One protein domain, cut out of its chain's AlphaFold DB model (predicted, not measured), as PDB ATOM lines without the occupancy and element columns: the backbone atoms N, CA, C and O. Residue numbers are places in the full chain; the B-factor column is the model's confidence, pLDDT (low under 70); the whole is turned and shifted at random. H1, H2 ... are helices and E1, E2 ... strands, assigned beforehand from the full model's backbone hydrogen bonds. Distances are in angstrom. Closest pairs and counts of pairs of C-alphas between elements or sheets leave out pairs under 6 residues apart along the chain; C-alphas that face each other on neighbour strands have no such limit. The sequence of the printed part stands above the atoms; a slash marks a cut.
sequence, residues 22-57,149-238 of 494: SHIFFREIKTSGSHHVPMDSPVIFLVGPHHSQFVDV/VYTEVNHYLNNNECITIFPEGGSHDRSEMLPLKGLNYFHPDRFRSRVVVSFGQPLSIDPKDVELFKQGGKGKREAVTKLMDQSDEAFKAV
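AT A GLANCE: This is residues 22 to 57 and 149 to 238 of the 494 residues of an uncharacterized protein of Absidia glauca (UniProt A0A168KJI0). A small sheet of three strands, E1, E5 and E4, lies at one end of the long axis and the helix H3 at the other; the long helix H4 folds back from beside H3 until its last residues graze the sheet. Between these ends a short parallel pair, E2 and E3, lies near the middle, with H2 near the start of E3. The printed part has 126 residues, with four named helices and five named strands in the order H1 E1 E2 H2 E3 E4 E5 H3 H4, a mixed class of helices and strands; the larger sheet runs E1 E5 E4 and is mixed. The whole is only just loose, close to compact, with a radius of gyration of the C-alphas of 16.9 A and spans of 52 by 35 by 27 A.

HOW THE PARTS SIT: H1, residues 22 to 25, only grazes the sheet of E1, residues 26 to 32, E5, residues 193 to 198, and E4, residues 183 to 185. E1 and E5 are parallel at 15 degrees, with N 32 and O 197 within hydrogen-bond range at 2.8 A. E4 and E5 form a hairpin, antiparallel at 158 degrees, with N 184 and O 196 at 2.9 A. E2, residues 44 to 46, and E3, residues 163 to 165, are parallel at 17 degrees, with N 45 and O 163 at 2.8 A. H2, residues 149 to 158, comes closest to E3 with the C-alphas of Tyr 156 and Ile 163, 7.3 A apart. H3, residues 207 to 214, touches residues 219 to 224 of H4, residues 217 to 238, at a steep tilt of 47 degrees, opposite ways; their closest C-alphas, of Phe 213 and Lys 220, are 4.0 A apart. H4 only grazes the three-stranded sheet, with residues 237 to 238. E2 and H4 are only just apart, 8.4 A at the closest. Every O i to N i+4 pair is within hydrogen-bond range in H2 and H3, and 17 of 18 in H4; H1 is too short for such a pair.

IN THESE COORDINATES: H1 begins with C-alpha 22 at (30.501, 36.820, 28.782). E1 is 16.7 A long from first to last C-alpha, H2 14.3 A, E5 16.3 A, H3 10.7 A and H4 32.6 A; H1, E2, E3 and E4 are shorter. H3 begins with C-alpha 207 at (59.200, 45.776, 3.283), and H4 ends with C-alpha 238 at (49.430, 29.171, 19.686).

THE WHOLE: The two C-alphas farthest apart, of Phe 191 and Gln 215, are 51.9 A apart. Residues 58 to 148 are not printed, and C-alphas 57 and 149 are 11.3 A apart across the cut. The links E1 to E2 and E3 to E4 are long. The mean pLDDT of the printed part is 71.4, and it is under 70 in residues 48 to 57, 167 to 191, 193 and 237 to 238.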
ATOM      1  N   SER A  22      29.349  37.691  28.569       78.12
ATOM      2  CA  SER A  22      30.501  36.820  28.782       78.12
ATOM      3  C   SER A  22      30.536  36.242  30.202       78.12
ATOM      4  O   SER A  22      30.865  35.070  30.366       78.12
ATOM      5  N   HIS A  23      30.139  37.006  31.228       80.00
ATOM      6  CA  HIS A  23      30.057  36.522  32.614       80.00
ATOM      7  C   HIS A  23      28.899  35.543  32.857       80.00
ATOM      8  O   HIS A  23      28.968  34.727  33.783       80.00
ATOM      9  N   ILE A  24      27.840  35.592  32.044       76.75
ATOM     10  CA  ILE A  24      26.742  34.618  32.089       76.75
ATOM     11  C   ILE A  24      27.214  33.282  31.507       76.75
ATOM     12  O   ILE A  24      27.079  32.243  32.160       76.75
ATOM     13  N   PHE A  25      27.807  33.315  30.309       71.31
ATOM     14  CA  PHE A  25      28.176  32.114  29.552       71.31
ATOM     15  C   PHE A  25      29.488  31.463  29.990       71.31
ATOM     16  O   PHE A  25      29.622  30.242  29.874       71.31
ATOM     17  N   PHE A  26      30.435  32.233  30.529       75.44
ATOM     18  CA  PHE A  26      31.733  31.736  30.974       75.44
ATOM     19  C   PHE A  26      31.906  31.937  32.475       75.44
ATOM     20  O   PHE A  26      31.590  32.983  33.035       75.44
ATOM     21  N   ARG A  27      32.437  30.911  33.147       79.50
ATOM     22  CA  ARG A  27      32.842  31.038  34.554       79.50
ATOM     23  C   ARG A  27      34.134  31.835  34.686       79.50
ATOM     24  O   ARG A  27      34.343  32.484  35.702       79.50
ATOM     25  N   GLU A  28      35.013  31.712  33.698       79.12
ATOM     26  CA  GLU A  28      36.344  32.302  33.721       79.12
ATOM     27  C   GLU A  28      36.862  32.495  32.293       79.12
ATOM     28  O   GLU A  28      36.819  31.562  31.482       79.12
ATOM     29  N   ILE A  29      37.361  33.699  32.018       81.06
ATOM     30  CA  ILE A  29      38.031  34.082  30.773       81.06
ATOM     31  C   ILE A  29      39.431  34.542  31.166       81.06
ATOM     32  O   ILE A  29      39.582  35.475  31.954       81.06
ATOM     33  N   LYS A  30      40.457  33.866  30.653       80.00
ATOM     34  CA  LYS A  30      41.859  34.239  30.871       80.00
ATOM     35  C   LYS A  30      42.520  34.551  29.541       80.00
ATOM     36  O   LYS A  30      42.215  33.924  28.533       80.00
ATOM     37  N   THR A  31      43.452  35.488  29.554       77.25
ATOM     38  CA  THR A  31      44.307  35.792  28.408       77.25
ATOM     39  C   THR A  31      45.720  35.285  28.680       77.25
ATOM     40  O   THR A  31      46.170  35.236  29.827       77.25
ATOM     41  N   SER A  32      46.420  34.860  27.638       75.94
ATOM     42  CA  SER A  32      47.839  34.502  27.668       75.94
ATOM     43  C   SER A  32      48.531  35.218  26.515       75.94
ATOM     44  O   SER A  32      47.992  35.234  25.416       75.94
ATOM     45  N   GLY A  33      49.696  35.823  26.756       71.44
ATOM     46  CA  GLY A  33      50.446  36.542  25.714       71.44
ATOM     47  C   GLY A  33      49.868  37.905  25.320       71.44
ATOM     48  O   GLY A  33      50.271  38.457  24.311       71.44
ATOM     49  N   SER A  34      48.944  38.488  26.094       78.19
ATOM     50  CA  SER A  34      48.298  39.768  25.735       78.19
ATOM     51  C   SER A  34      49.262  40.953  25.596       78.19
ATOM     52  O   SER A  34      48.907  41.944  24.977       78.19
ATOM     53  N   HIS A  35      50.469  40.859  26.158       79.94
ATOM     54  CA  HIS A  35      51.528  41.861  26.007       79.94
ATOM     55  C   HIS A  35      52.198  41.834  24.623       79.94
ATOM     56  O   HIS A  35      52.911  42.769  24.288       79.94
ATOM     57  N   HIS A  36      51.978  40.787  23.823       76.88
ATOM     58  CA  HIS A  36      52.438  40.721  22.434       76.88
ATOM     59  C   HIS A  36      51.597  41.582  21.487       76.88
ATOM     60  O   HIS A  36      51.989  41.771  20.340       76.88
ATOM     61  N   VAL A  37      50.426  42.055  21.929       81.75
ATOM     62  CA  VAL A  37      49.510  42.836  21.097       81.75
ATOM     63  C   VAL A  37      50.078  44.248  20.913       81.75
ATOM     64  O   VAL A  37      50.207  44.965  21.909       81.75
ATOM     65  N   PRO A  38      50.406  44.663  19.676       76.69
ATOM     66  CA  PRO A  38      50.857  46.023  19.407       76.69
ATOM     67  C   PRO A  38      49.767  47.041  19.758       76.69
ATOM     68  O   PRO A  38      48.604  46.835  19.416       76.69
ATOM     69  N   MET A  39      50.146  48.132  20.428       78.62
ATOM     70  CA  MET A  39      49.218  49.206  20.820       78.62
ATOM     71  C   MET A  39      49.272  50.421  19.885       78.62
ATOM     72  O   MET A  39      48.300  51.164  19.805       78.62
ATOM     73  N   ASP A  40      50.382  50.600  19.162       78.38
ATOM     74  CA  ASP A  40      50.675  51.818  18.388       78.38
ATOM     75  C   ASP A  40      50.549  51.629  16.864       78.38
ATOM     76  O   ASP A  40      50.862  52.532  16.089       78.38
ATOM     77  N   SER A  41      50.121  50.451  16.407       72.00
ATOM     78  CA  SER A  41      50.024  50.100  14.985       72.00
ATOM     79  C   SER A  41      48.721  49.362  14.685       72.00
ATOM     80  O   SER A  41      48.265  48.618  15.554       72.00
ATOM     81  N   PRO A  42      48.158  49.469  13.467       78.19
ATOM     82  CA  PRO A  42      46.992  48.680  13.078       78.19
ATOM     83  C   PRO A  42      47.307  47.180  13.141       78.19
ATOM     84  O   PRO A  42      48.361  46.730  12.684       78.19
ATOM     85  N   VAL A  43      46.385  46.400  13.708       79.38
ATOM     86  CA  VAL A  43      46.556  44.955  13.916       79.38
ATOM     87  C   VAL A  43      45.431  44.186  13.241       79.38
ATOM     88  O   VAL A  43      44.251  44.492  13.422       79.38
ATOM     89  N   ILE A  44      45.797  43.129  12.516       80.81
ATOM     90  CA  ILE A  44      44.854  42.102  12.076       80.81
ATOM     91  C   ILE A  44      44.952  40.922  13.044       80.81
ATOM     92  O   ILE A  44      45.954  40.211  13.082       80.81
ATOM     93  N   PHE A  45      43.900  40.696  13.826       79.00
ATOM     94  CA  PHE A  45      43.757  39.508  14.655       79.00
ATOM     95  C   PHE A  45      43.229  38.357  13.807       79.00
ATOM     96  O   PHE A  45      42.111  38.408  13.299       79.00
ATOM     97  N   LEU A  46      44.016  37.293  13.694       73.38
ATOM     98  CA  LEU A  46      43.602  36.046  13.065       73.38
ATOM     99  C   LEU A  46      43.273  35.036  14.178       73.38
ATOM    100  O   LEU A  46      44.142  34.677  14.973       73.38
ATOM    101  N   VAL A  47      42.014  34.601  14.286       71.06
ATOM    102  CA  VAL A  47      41.528  33.835  15.451       71.06
ATOM    103  C   VAL A  47      41.196  32.387  15.079       71.06
ATOM    104  O   VAL A  47      40.303  32.160  14.286       71.06
ATOM    105  N   GLY A  48      41.824  31.367  15.672       63.03
ATOM    106  CA  GLY A  48      41.472  29.952  15.402       63.03
ATOM    107  C   GLY A  48      40.866  29.202  16.602       63.03
ATOM    108  O   GLY A  48      41.258  29.491  17.735       63.03
ATOM    109  N   PRO A  49      40.030  28.159  16.407       58.62
ATOM    110  CA  PRO A  49      38.775  28.162  15.666       58.62
ATOM    111  C   PRO A  49      37.660  28.867  16.467       58.62
ATOM    112  O   PRO A  49      37.747  29.018  17.690       58.62
ATOM    113  N   HIS A  50      36.571  29.219  15.786       52.22
ATOM    114  CA  HIS A  50      35.374  29.810  16.386       52.22
ATOM    115  C   HIS A  50      34.190  28.827  16.339       52.22
ATOM    116  O   HIS A  50      33.992  28.134  15.347       52.22
ATOM    117  N   HIS A  51      33.419  28.725  17.427       43.56
ATOM    118  CA  HIS A  51      32.217  27.873  17.522       43.56
ATOM    119  C   HIS A  51      30.920  28.702  17.673       43.56
ATOM    120  O   HIS A  51      29.862  28.126  17.923       43.56
ATOM    121  N   SER A  52      30.976  30.039  17.583       44.22
ATOM    122  CA  SER A  52      29.874  30.919  18.005       44.22
ATOM    123  C   SER A  52      29.423  31.905  16.918       44.22
ATOM    124  O   SER A  52      29.796  33.066  16.937       44.22
ATOM    125  N   GLN A  53      28.500  31.492  16.049       41.78
ATOM    126  CA  GLN A  53      27.919  32.320  14.971       41.78
ATOM    127  C   GLN A  53      27.082  33.545  15.418       41.78
ATOM    128  O   GLN A  53      26.541  34.253  14.578       41.78
ATOM    129  N   PHE A  54      26.902  33.803  16.718       38.28
ATOM    130  CA  PHE A  54      25.911  34.790  17.187       38.28
ATOM    131  C   PHE A  54      26.332  36.263  17.062       38.28
ATOM    132  O   PHE A  54      25.482  37.133  17.231       38.28
ATOM    133  N   VAL A  55      27.615  36.550  16.824       43.69
ATOM    134  CA  VAL A  55      28.172  37.917  16.900       43.69
ATOM    135  C   VAL A  55      29.064  38.267  15.702       43.69
ATOM    136  O   VAL A  55      29.407  39.431  15.505       43.69
ATOM    137  N   ASP A  56      29.420  37.287  14.878       50.06
ATOM    138  CA  ASP A  56      30.341  37.506  13.767       50.06
ATOM    139  C   ASP A  56      29.612  38.201  12.615       50.06
ATOM    140  O   ASP A  56      28.507  37.801  12.242       50.06
ATOM    141  N   VAL A  57      30.226  39.235  12.033       52.22
ATOM    142  CA  VAL A  57      29.712  39.852  10.804       52.22
ATOM    143  C   VAL A  57      29.932  38.855   9.660       52.22
ATOM    144  O   VAL A  57      31.086  38.551   9.346       52.22
ATOM    145  N   VAL A 149      34.460  44.489   0.536       83.00
ATOM    146  CA  VAL A 149      35.127  43.970   1.743       83.00
ATOM    147  C   VAL A 149      36.557  44.498   1.838       83.00
ATOM    148  O   VAL A 149      36.949  45.017   2.877       83.00
ATOM    149  N   TYR A 150      37.334  44.420   0.753       85.00
ATOM    150  CA  TYR A 150      38.704  44.942   0.747       85.00
ATOM    151  C   TYR A 150      38.758  46.466   0.897       85.00
ATOM    152  O   TYR A 150      39.698  46.982   1.498       85.00
ATOM    153  N   THR A 151      37.764  47.187   0.373       87.38
ATOM    154  CA  THR A 151      37.663  48.645   0.537       87.38
ATOM    155  C   THR A 151      37.491  49.013   2.007       87.38
ATOM    156  O   THR A 151      38.244  49.845   2.509       87.38
ATOM    157  N   GLU A 152      36.586  48.334   2.714       85.69
ATOM    158  CA  GLU A 152      36.393  48.513   4.157       85.69
ATOM    159  C   GLU A 152      37.647  48.125   4.947       85.69
ATOM    160  O   GLU A 152      38.122  48.898   5.773       85.69
ATOM    161  N   VAL A 153      38.251  46.968   4.651       84.81
ATOM    162  CA  VAL A 153      39.504  46.530   5.294       84.81
ATOM    163  C   VAL A 153      40.586  47.606   5.177       84.81
ATOM    164  O   VAL A 153      41.211  47.966   6.171       84.81
ATOM    165  N   ASN A 154      40.782  48.165   3.982       86.44
ATOM    166  CA  ASN A 154      41.747  49.242   3.777       86.44
ATOM    167  C   ASN A 154      41.366  50.516   4.545       86.44
ATOM    168  O   ASN A 154      42.253  51.181   5.073       86.44
ATOM    169  N   HIS A 155      40.076  50.860   4.617       87.75
ATOM    170  CA  HIS A 155      39.597  52.015   5.378       87.75
ATOM    171  C   HIS A 155      39.972  51.908   6.863       87.75
ATOM    172  O   HIS A 155      40.662  52.793   7.369       87.75
ATOM    173  N   TYR A 156      39.614  50.803   7.527       85.44
ATOM    174  CA  TYR A 156      39.921  50.587   8.948       85.44
ATOM    175  C   TYR A 156      41.436  50.557   9.212       85.44
ATOM    176  O   TYR A 156      41.923  51.215  10.131       85.44
ATOM    177  N   LEU A 157      42.214  49.856   8.379       83.81
ATOM    178  CA  LEU A 157      43.670  49.790   8.562       83.81
ATOM    179  C   LEU A 157      44.346  51.159   8.393       83.81
ATOM    180  O   LEU A 157      45.254  51.484   9.156       83.81
ATOM    181  N   ASN A 158      43.892  51.981   7.439       86.50
ATOM    182  CA  ASN A 158      44.425  53.332   7.229       86.50
ATOM    183  C   ASN A 158      44.077  54.301   8.370       86.50
ATOM    184  O   ASN A 158      44.785  55.287   8.564       86.50
ATOM    185  N   ASN A 159      43.021  54.017   9.136       86.88
ATOM    186  CA  ASN A 159      42.622  54.792  10.311       86.88
ATOM    187  C   ASN A 159      43.315  54.330  11.610       86.88
ATOM    188  O   ASN A 159      42.933  54.775  12.691       86.88
ATOM    189  N   ASN A 160      44.329  53.454  11.527       79.81
ATOM    190  CA  ASN A 160      44.966  52.789  12.674       79.81
ATOM    191  C   ASN A 160      43.990  51.960  13.530       79.81
ATOM    192  O   ASN A 160      44.191  51.789  14.733       79.81
ATOM    193  N   GLU A 161      42.935  51.429  12.918       81.69
ATOM    194  CA  GLU A 161      41.981  50.556  13.594       81.69
ATOM    195  C   GLU A 161      42.380  49.081  13.430       81.69
ATOM    196  O   GLU A 161      43.201  48.704  12.589       81.69
ATOM    197  N   CYS A 162      41.804  48.226  14.274       76.19
ATOM    198  CA  CYS A 162      42.100  46.798  14.284       76.19
ATOM    199  C   CYS A 162      40.996  46.003  13.593       76.19
ATOM    200  O   CYS A 162      39.808  46.252  13.791       76.19
ATOM    201  N   ILE A 163      41.393  44.971  12.856       78.25
ATOM    202  CA  ILE A 163      40.469  44.041  12.206       78.25
ATOM    203  C   ILE A 163      40.591  42.693  12.892       78.25
ATOM    204  O   ILE A 163      41.690  42.207  13.123       78.25
ATOM    205  N   THR A 164      39.462  42.066  13.213       74.62
ATOM    206  CA  THR A 164      39.449  40.694  13.729       74.62
ATOM    207  C   THR A 164      38.798  39.779  12.710       74.62
ATOM    208  O   THR A 164      37.643  39.974  12.342       74.62
ATOM    209  N   ILE A 165      39.550  38.783  12.253       72.50
ATOM    210  CA  ILE A 165      39.101  37.781  11.299       72.50
ATOM    211  C   ILE A 165      38.876  36.478  12.054       72.50
ATOM    212  O   ILE A 165      39.800  35.885  12.621       72.50
ATOM    213  N   PHE A 166      37.632  36.019  12.001       70.00
ATOM    214  CA  PHE A 166      37.243  34.679  12.401       70.00
ATOM    215  C   PHE A 166      37.161  33.835  11.123       70.00
ATOM    216  O   PHE A 166      36.197  33.965  10.368       70.00
ATOM    217  N   PRO A 167      38.171  33.004  10.813       56.91
ATOM    218  CA  PRO A 167      38.055  32.007   9.775       56.91
ATOM    219  C   PRO A 167      36.968  31.025  10.215       56.91
ATOM    220  O   PRO A 167      37.197  30.126  11.028       56.91
ATOM    221  N   GLU A 168      35.763  31.207   9.680       50.38
ATOM    222  CA  GLU A 168      34.735  30.177   9.698       50.38
ATOM    223  C   GLU A 168      35.239  29.054   8.779       50.38
ATOM    224  O   GLU A 168      35.016  29.032   7.567       50.38
ATOM    225  N   GLY A 169      36.058  28.162   9.334       42.84
ATOM    226  CA  GLY A 169      36.477  26.969   8.626       42.84
ATOM    227  C   GLY A 169      35.246  26.121   8.315       42.84
ATOM    228  O   GLY A 169      34.326  26.022   9.127       42.84
ATOM    229  N   GLY A 170      35.273  25.378   7.207       35.66
ATOM    230  CA  GLY A 170      34.355  24.249   6.980       35.66
ATOM    231  C   GLY A 170      34.450  23.136   8.047       35.66
ATOM    232  O   GLY A 170      33.966  22.028   7.840       35.66
ATOM    233  N   SER A 171      35.088  23.396   9.195       39.78
ATOM    234  CA  SER A 171      35.090  22.582  10.409       39.78
ATOM    235  C   SER A 171      33.724  22.465  11.077       39.78
ATOM    236  O   SER A 171      33.563  21.608  11.938       39.78
ATOM    237  N   HIS A 172      32.732  23.270  10.687       37.94
ATOM    238  CA  HIS A 172      31.343  22.968  11.048       37.94
ATOM    239  C   HIS A 172      30.871  21.635  10.421       37.94
ATOM    240  O   HIS A 172      30.072  20.928  11.036       37.94
ATOM    241  N   ASP A 173      31.450  21.229   9.278       35.94
ATOM    242  CA  ASP A 173      31.076  20.015   8.532       35.94
ATOM    243  C   ASP A 173      32.101  18.873   8.598       35.94
ATOM    244  O   ASP A 173      31.795  17.739   8.218       35.94
ATOM    245  N   ARG A 174      33.313  19.126   9.107       31.67
ATOM    246  CA  ARG A 174      34.339  18.095   9.330       31.67
ATOM    247  C   ARG A 174      34.460  17.785  10.822       31.67
ATOM    248  O   ARG A 174      34.880  18.627  11.601       31.67
ATOM    249  N   SER A 175      34.133  16.553  11.215       33.56
ATOM    250  CA  SER A 175      34.349  16.056  12.592       33.56
ATOM    251  C   SER A 175      35.786  15.656  12.910       33.56
ATOM    252  O   SER A 175      36.071  15.248  14.037       33.56
ATOM    253  N   GLU A 176      36.699  15.748  11.947       29.70
ATOM    254  CA  GLU A 176      38.118  15.697  12.267       29.70
ATOM    255  C   GLU A 176      38.478  17.004  12.974       29.70
ATOM    256  O   GLU A 176      38.270  18.092  12.434       29.70
ATOM    257  N   MET A 177      38.960  16.902  14.218       30.36
ATOM    258  CA  MET A 177      39.495  18.051  14.944       30.36
ATOM    259  C   MET A 177      40.603  18.673  14.095       30.36
ATOM    260  O   MET A 177      41.695  18.116  14.016       30.36
ATOM    261  N   LEU A 178      40.347  19.837  13.496       29.95
ATOM    262  CA  LEU A 178      41.433  20.628  12.939       29.95
ATOM    263  C   LEU A 178      42.382  21.022  14.092       29.95
ATOM    264  O   LEU A 178      41.910  21.476  15.142       29.95
ATOM    265  N   PRO A 179      43.704  20.850  13.925       33.66
ATOM    266  CA  PRO A 179      44.701  20.974  14.994       33.66
ATOM    267  C   PRO A 179      44.983  22.416  15.462       33.66
ATOM    268  O   PRO A 179      45.941  22.641  16.192       33.66
ATOM    269  N   LEU A 180      44.162  23.405  15.091       37.31
ATOM    270  CA  LEU A 180      44.512  24.823  15.208       37.31
ATOM    271  C   LEU A 180      43.579  25.585  16.168       37.31
ATOM    272  O   LEU A 180      42.602  26.169  15.718       37.31
ATOM    273  N   LYS A 181      43.870  25.591  17.486       49.84
ATOM    274  CA  LYS A 181      43.166  26.368  18.543       49.84
ATOM    275  C   LYS A 181      43.964  27.498  19.222       49.84
ATOM    276  O   LYS A 181      44.734  27.227  20.133       49.84
ATOM    277  N   GLY A 182      43.704  28.759  18.857       50.66
ATOM    278  CA  GLY A 182      44.094  29.957  19.625       50.66
ATOM    279  C   GLY A 182      43.084  30.320  20.732       50.66
ATOM    280  O   GLY A 182      43.458  30.865  21.773       50.66
ATOM    281  N   LEU A 183      41.814  29.928  20.556       65.88
ATOM    282  CA  LEU A 183      40.774  29.917  21.589       65.88
ATOM    283  C   LEU A 183      40.656  28.523  22.216       65.88
ATOM    284  O   LEU A 183      40.226  27.553  21.589       65.88
ATOM    285  N   ASN A 184      41.023  28.416  23.491       65.62
ATOM    286  CA  ASN A 184      41.077  27.147  24.206       65.62
ATOM    287  C   ASN A 184      39.861  26.980  25.126       65.62
ATOM    288  O   ASN A 184      39.860  27.434  26.273       65.62
ATOM    289  N   TYR A 185      38.827  26.303  24.617       66.12
ATOM    290  CA  TYR A 185      37.644  25.906  25.387       66.12
ATOM    291  C   TYR A 185      37.886  24.590  26.129       66.12
ATOM    292  O   TYR A 185      38.263  23.584  25.530       66.12
ATOM    293  N   PHE A 186      37.603  24.566  27.432       60.59
ATOM    294  CA  PHE A 186      37.795  23.356  28.243       60.59
ATOM    295  C   PHE A 186      36.622  22.376  28.128       60.59
ATOM    296  O   PHE A 186      36.827  21.168  28.030       60.59
ATOM    297  N   HIS A 187      35.391  22.892  28.147       63.03
ATOM    298  CA  HIS A 187      34.152  22.113  28.027       63.03
ATOM    299  C   HIS A 187      33.147  22.892  27.168       63.03
ATOM    300  O   HIS A 187      32.315  23.604  27.733       63.03
ATOM    301  N   PRO A 188      33.278  22.876  25.832       58.09
ATOM    302  CA  PRO A 188      32.477  23.726  24.944       58.09
ATOM    303  C   PRO A 188      30.976  23.396  24.987       58.09
ATOM    304  O   PRO A 188      30.143  24.258  24.749       58.09
ATOM    305  N   ASP A 189      30.636  22.162  25.346       55.62
ATOM    306  CA  ASP A 189      29.280  21.632  25.494       55.62
ATOM    307  C   ASP A 189      28.613  21.997  26.833       55.62
ATOM    308  O   ASP A 189      27.433  21.713  27.040       55.62
ATOM    309  N   ARG A 190      29.356  22.605  27.769       56.34
ATOM    310  CA  ARG A 190      28.859  22.923  29.112       56.34
ATOM    311  C   ARG A 190      28.662  24.416  29.304       56.34
ATOM    312  O   ARG A 190      29.581  25.209  29.114       56.34
ATOM    313  N   PHE A 191      27.485  24.776  29.808       59.47
ATOM    314  CA  PHE A 191      27.211  26.121  30.299       59.47
ATOM    315  C   PHE A 191      28.218  26.516  31.394       59.47
ATOM    316  O   PHE A 191      28.589  25.685  32.230       59.47
ATOM    317  N   ARG A 192      28.660  27.782  31.395       73.06
ATOM    318  CA  ARG A 192      29.700  28.306  32.303       73.06
ATOM    319  C   ARG A 192      31.045  27.598  32.154       73.06
ATOM    320  O   ARG A 192      31.720  27.288  33.140       73.06
ATOM    321  N   SER A 193      31.445  27.362  30.908       66.44
ATOM    322  CA  SER A 193      32.768  26.832  30.588       66.44
ATOM    323  C   SER A 193      33.882  27.820  30.937       66.44
ATOM    324  O   SER A 193      33.644  28.977  31.293       66.44
ATOM    325  N   ARG A 194      35.122  27.345  30.845       74.19
ATOM    326  CA  ARG A 194      36.325  28.168  30.981       74.19
ATOM    327  C   ARG A 194      36.970  28.307  29.617       74.19
ATOM    328  O   ARG A 194      36.995  27.329  28.863       74.19
ATOM    329  N   VAL A 195      37.500  29.488  29.336       74.62
ATOM    330  CA  VAL A 195      38.175  29.782  28.075       74.62
ATOM    331  C   VAL A 195      39.495  30.501  28.334       74.62
ATOM    332  O   VAL A 195      39.589  31.367  29.209       74.62
ATOM    333  N   VAL A 196      40.521  30.111  27.580       72.12
ATOM    334  CA  VAL A 196      41.786  30.844  27.498       72.12
ATOM    335  C   VAL A 196      41.951  31.375  26.083       72.12
ATOM    336  O   VAL A 196      41.868  30.605  25.128       72.12
ATOM    337  N   VAL A 197      42.200  32.675  25.973       77.31
ATOM    338  CA  VAL A 197      42.575  33.347  24.728       77.31
ATOM    339  C   VAL A 197      44.094  33.464  24.697       77.31
ATOM    340  O   VAL A 197      44.675  34.105  25.575       77.31
ATOM    341  N   SER A 198      44.734  32.828  23.722       72.12
ATOM    342  CA  SER A 198      46.188  32.859  23.562       72.12
ATOM    343  C   SER A 198      46.575  33.784  22.411       72.12
ATOM    344  O   SER A 198      46.152  33.565  21.280       72.12
ATOM    345  N   PHE A 199      47.400  34.790  22.696       78.81
ATOM    346  CA  PHE A 199      47.974  35.705  21.712       78.81
ATOM    347  C   PHE A 199      49.401  35.269  21.362       78.81
ATOM    348  O   PHE A 199      50.255  35.124  22.247       78.81
ATOM    349  N   GLY A 200      49.639  35.037  20.072       74.38
ATOM    350  CA  GLY A 200      50.953  34.691  19.529       74.38
ATOM    351  C   GLY A 200      51.862  35.905  19.404       74.38
ATOM    352  O   GLY A 200      51.461  37.020  19.736       74.38
ATOM    353  N   GLN A 201      53.085  35.682  18.926       77.00
ATOM    354  CA  GLN A 201      53.955  36.787  18.527       77.00
ATOM    355  C   GLN A 201      53.333  37.531  17.336       77.00
ATOM    356  O   GLN A 201      52.764  36.876  16.455       77.00
ATOM    357  N   PRO A 202      53.412  38.873  17.290       80.44
ATOM    358  CA  PRO A 202      52.897  39.631  16.163       80.44
ATOM    359  C   PRO A 202      53.738  39.335  14.919       80.44
ATOM    360  O   PRO A 202      54.968  39.359  14.963       80.44
ATOM    361  N   LEU A 203      53.068  39.069  13.799       80.38
ATOM    362  CA  LEU A 203      53.726  38.903  12.509       80.38
ATOM    363  C   LEU A 203      53.851  40.270  11.830       80.38
ATOM    364  O   LEU A 203      52.851  40.859  11.424       80.38
ATOM    365  N   SER A 204      55.076  40.776  11.705       80.69
ATOM    366  CA  SER A 204      55.373  41.987  10.936       80.69
ATOM    367  C   SER A 204      55.717  41.637   9.489       80.69
ATOM    368  O   SER A 204      56.532  40.745   9.252       80.69
ATOM    369  N   ILE A 205      55.153  42.368   8.528       83.50
ATOM    370  CA  ILE A 205      55.455  42.186   7.103       83.50
ATOM    371  C   ILE A 205      56.764  42.915   6.765       83.50
ATOM    372  O   ILE A 205      56.874  44.122   6.992       83.50
ATOM    373  N   ASP A 206      57.746  42.200   6.211       84.94
ATOM    374  CA  ASP A 206      59.011  42.791   5.756       84.94
ATOM    375  C   ASP A 206      58.762  43.674   4.512       84.94
ATOM    376  O   ASP A 206      58.135  43.212   3.551       84.94
ATOM    377  N   PRO A 207      59.265  44.925   4.471       88.44
ATOM    378  CA  PRO A 207      59.200  45.776   3.283       88.44
ATOM    379  C   PRO A 207      59.665  45.095   1.985       88.44
ATOM    380  O   PRO A 207      59.093  45.351   0.924       88.44
ATOM    381  N   LYS A 208      60.642  44.182   2.054       89.62
ATOM    382  CA  LYS A 208      61.122  43.416   0.892       89.62
ATOM    383  C   LYS A 208      60.042  42.513   0.301       89.62
ATOM    384  O   LYS A 208      59.932  42.401  -0.919       89.62
ATOM    385  N   ASP A 209      59.217  41.901   1.147       87.69
ATOM    386  CA  ASP A 209      58.117  41.044   0.699       87.69
ATOM    387  C   ASP A 209      57.015  41.883   0.029       87.69
ATOM    388  O   ASP A 209      56.389  41.442  -0.938       87.69
ATOM    389  N   VAL A 210      56.828  43.134   0.470       89.19
ATOM    390  CA  VAL A 210      55.921  44.099  -0.173       89.19
ATOM    391  C   VAL A 210      56.431  44.505  -1.557       89.19
ATOM    392  O   VAL A 210      55.649  44.578  -2.508       89.19
ATOM    393  N   GLU A 211      57.729  44.765  -1.699       91.81
ATOM    394  CA  GLU A 211      58.341  45.054  -3.001       91.81
ATOM    395  C   GLU A 211      58.203  43.867  -3.956       91.81
ATOM    396  O   GLU A 211      57.785  44.043  -5.103       91.81
ATOM    397  N   LEU A 212      58.461  42.653  -3.467       90.38
ATOM    398  CA  LEU A 212      58.295  41.420  -4.232       90.38
ATOM    399  C   LEU A 212      56.833  41.207  -4.658       90.38
ATOM    400  O   LEU A 212      56.559  40.814  -5.796       90.38
ATOM    401  N   PHE A 213      55.875  41.545  -3.789       91.31
ATOM    402  CA  PHE A 213      54.451  41.522  -4.117       91.31
ATOM    403  C   PHE A 213      54.093  42.503  -5.242       91.31
ATOM    404  O   PHE A 213      53.363  42.143  -6.173       91.31
ATOM    405  N   LYS A 214      54.629  43.729  -5.186       92.38
ATOM    406  CA  LYS A 214      54.396  44.787  -6.186       92.38
ATOM    407  C   LYS A 214      54.936  44.434  -7.573       92.38
ATOM    408  O   LYS A 214      54.353  44.869  -8.561       92.38
ATOM    409  N   GLN A 215      55.994  43.624  -7.664       90.44
ATOM    410  CA  GLN A 215      56.551  43.162  -8.945       90.44
ATOM    411  C   GLN A 215      55.578  42.277  -9.750       90.44
ATOM    412  O   GLN A 215      55.748  42.108 -10.957       90.44
ATOM    413  N   GLY A 216      54.530  41.733  -9.118       88.31
ATOM    414  CA  GLY A 216      53.521  40.924  -9.799       88.31
ATOM    415  C   GLY A 216      54.017  39.525 -10.188       88.31
ATOM    416  O   GLY A 216      55.086  39.069  -9.782       88.31
ATOM    417  N   GLY A 217      53.198  38.791 -10.950       90.62
ATOM    418  CA  GLY A 217      53.567  37.488 -11.520       90.62
ATOM    419  C   GLY A 217      54.107  36.475 -10.498       90.62
ATOM    420  O   GLY A 217      53.401  36.079  -9.568       90.62
ATOM    421  N   LYS A 218      55.356  36.029 -10.704       89.44
ATOM    422  CA  LYS A 218      56.037  35.052  -9.837       89.44
ATOM    423  C   LYS A 218      56.395  35.640  -8.468       89.44
ATOM    424  O   LYS A 218      56.123  34.978  -7.472       89.44
ATOM    425  N   GLY A 219      56.900  36.876  -8.417       87.62
ATOM    426  CA  GLY A 219      57.249  37.552  -7.160       87.62
ATOM    427  C   GLY A 219      56.040  37.706  -6.238       87.62
ATOM    428  O   GLY A 219      56.096  37.349  -5.064       87.62
ATOM    429  N   LYS A 220      54.881  38.082  -6.797       88.88
ATOM    430  CA  LYS A 220      53.615  38.112  -6.046       88.88
ATOM    431  C   LYS A 220      53.260  36.769  -5.419       88.88
ATOM    432  O   LYS A 220      52.847  36.732  -4.265       88.88
ATOM    433  N   ARG A 221      53.378  35.675  -6.176       85.56
ATOM    434  CA  ARG A 221      53.074  34.334  -5.653       85.56
ATOM    435  C   ARG A 221      54.031  33.954  -4.531       85.56
ATOM    436  O   ARG A 221      53.566  33.483  -3.507       85.56
ATOM    437  N   GLU A 222      55.321  34.215  -4.704       90.50
ATOM    438  CA  GLU A 222      56.351  33.910  -3.709       90.50
ATOM    439  C   GLU A 222      56.148  34.688  -2.401       90.50
ATOM    440  O   GLU A 222      56.119  34.080  -1.334       90.50
ATOM    441  N   ALA A 223      55.891  35.998  -2.481       89.94
ATOM    442  CA  ALA A 223      55.588  36.828  -1.312       89.94
ATOM    443  C   ALA A 223      54.335  36.340  -0.562       89.94
ATOM    444  O   ALA A 223      54.331  36.253   0.665       89.94
ATOM    445  N   VAL A 224      53.275  35.981  -1.299       87.25
ATOM    446  CA  VAL A 224      52.038  35.449  -0.706       87.25
ATOM    447  C   VAL A 224      52.274  34.086  -0.062       87.25
ATOM    448  O   VAL A 224      51.823  33.877   1.058       87.25
ATOM    449  N   THR A 225      52.977  33.168  -0.731       87.69
ATOM    450  CA  THR A 225      53.303  31.848  -0.172       87.69
ATOM    451  C   THR A 225      54.107  31.989   1.115       87.69
ATOM    452  O   THR A 225      53.712  31.425   2.128       87.69
ATOM    453  N   LYS A 226      55.149  32.828   1.118       88.69
ATOM    454  CA  LYS A 226      55.959  33.092   2.310       88.69
ATOM    455  C   LYS A 226      55.119  33.627   3.475       88.69
ATOM    456  O   LYS A 226      55.254  33.139   4.592       88.69
ATOM    457  N   LEU A 227      54.229  34.591   3.221       84.75
ATOM    458  CA  LEU A 227      53.337  35.129   4.254       84.75
ATOM    459  C   LEU A 227      52.367  34.064   4.788       84.75
ATOM    460  O   LEU A 227      52.092  34.031   5.988       84.75
ATOM    461  N   MET A 228      51.848  33.196   3.915       82.19
ATOM    462  CA  MET A 228      50.963  32.095   4.309       82.19
ATOM    463  C   MET A 228      51.697  31.068   5.172       82.19
ATOM    464  O   MET A 228      51.158  30.672   6.202       82.19
ATOM    465  N   ASP A 229      52.928  30.703   4.813       82.62
ATOM    466  CA  ASP A 229      53.756  29.773   5.588       82.62
ATOM    467  C   ASP A 229      54.094  30.349   6.973       82.62
ATOM    468  O   ASP A 229      53.919  29.678   7.990       82.62
ATOM    469  N   GLN A 230      54.483  31.628   7.036       79.31
ATOM    470  CA  GLN A 230      54.728  32.333   8.300       79.31
ATOM    471  C   GLN A 230      53.467  32.426   9.166       79.31
ATOM    472  O   GLN A 230      53.528  32.260  10.385       79.31
ATOM    473  N   SER A 231      52.314  32.685   8.543       77.38
ATOM    474  CA  SER A 231      51.032  32.731   9.244       77.38
ATOM    475  C   SER A 231      50.662  31.355   9.800       77.38
ATOM    476  O   SER A 231      50.248  31.269  10.953       77.38
ATOM    477  N   ASP A 232      50.840  30.279   9.028       75.00
ATOM    478  CA  ASP A 232      50.587  28.903   9.472       75.00
ATOM    479  C   ASP A 232      51.505  28.501  10.638       75.00
ATOM    480  O   ASP A 232      51.039  27.924  11.621       75.00
ATOM    481  N   GLU A 233      52.786  28.867  10.591       75.75
ATOM    482  CA  GLU A 233      53.728  28.631  11.689       75.75
ATOM    483  C   GLU A 233      53.345  29.411  12.960       75.75
ATOM    484  O   GLU A 233      53.271  28.834  14.052       75.75
ATOM    485  N   ALA A 234      53.016  30.700  12.823       73.56
ATOM    486  CA  ALA A 234      52.560  31.538  13.931       73.56
ATOM    487  C   ALA A 234      51.255  31.009  14.550       73.56
ATOM    488  O   ALA A 234      51.094  31.005  15.775       73.56
ATOM    489  N   PHE A 235      50.342  30.505  13.716       71.75
ATOM    490  CA  PHE A 235      49.145  29.814  14.171       71.75
ATOM    491  C   PHE A 235      49.498  28.537  14.924       71.75
ATOM    492  O   PHE A 235      49.062  28.375  16.059       71.75
ATOM    493  N   LYS A 236      50.323  27.651  14.359       71.00
ATOM    494  CA  LYS A 236      50.729  26.400  15.019       71.00
ATOM    495  C   LYS A 236      51.279  26.647  16.424       71.00
ATOM    496  O   LYS A 236      50.865  25.948  17.348       71.00
ATOM    497  N   ALA A 237      52.088  27.689  16.614       67.69
ATOM    498  CA  ALA A 237      52.677  28.043  17.908       67.69
ATOM    499  C   ALA A 237      51.651  28.328  19.023       67.69
ATOM    500  O   ALA A 237      51.898  28.024  20.190       67.69
ATOM    501  N   VAL A 238      50.481  28.887  18.692       63.81
ATOM    502  CA  VAL A 238      49.430  29.171  19.686       63.81
ATOM    503  C   VAL A 238      48.424  28.039  19.842       63.81
ATOM    504  O   VAL A 238      47.530  28.120  20.688       63.81
TER     505      VAL A 238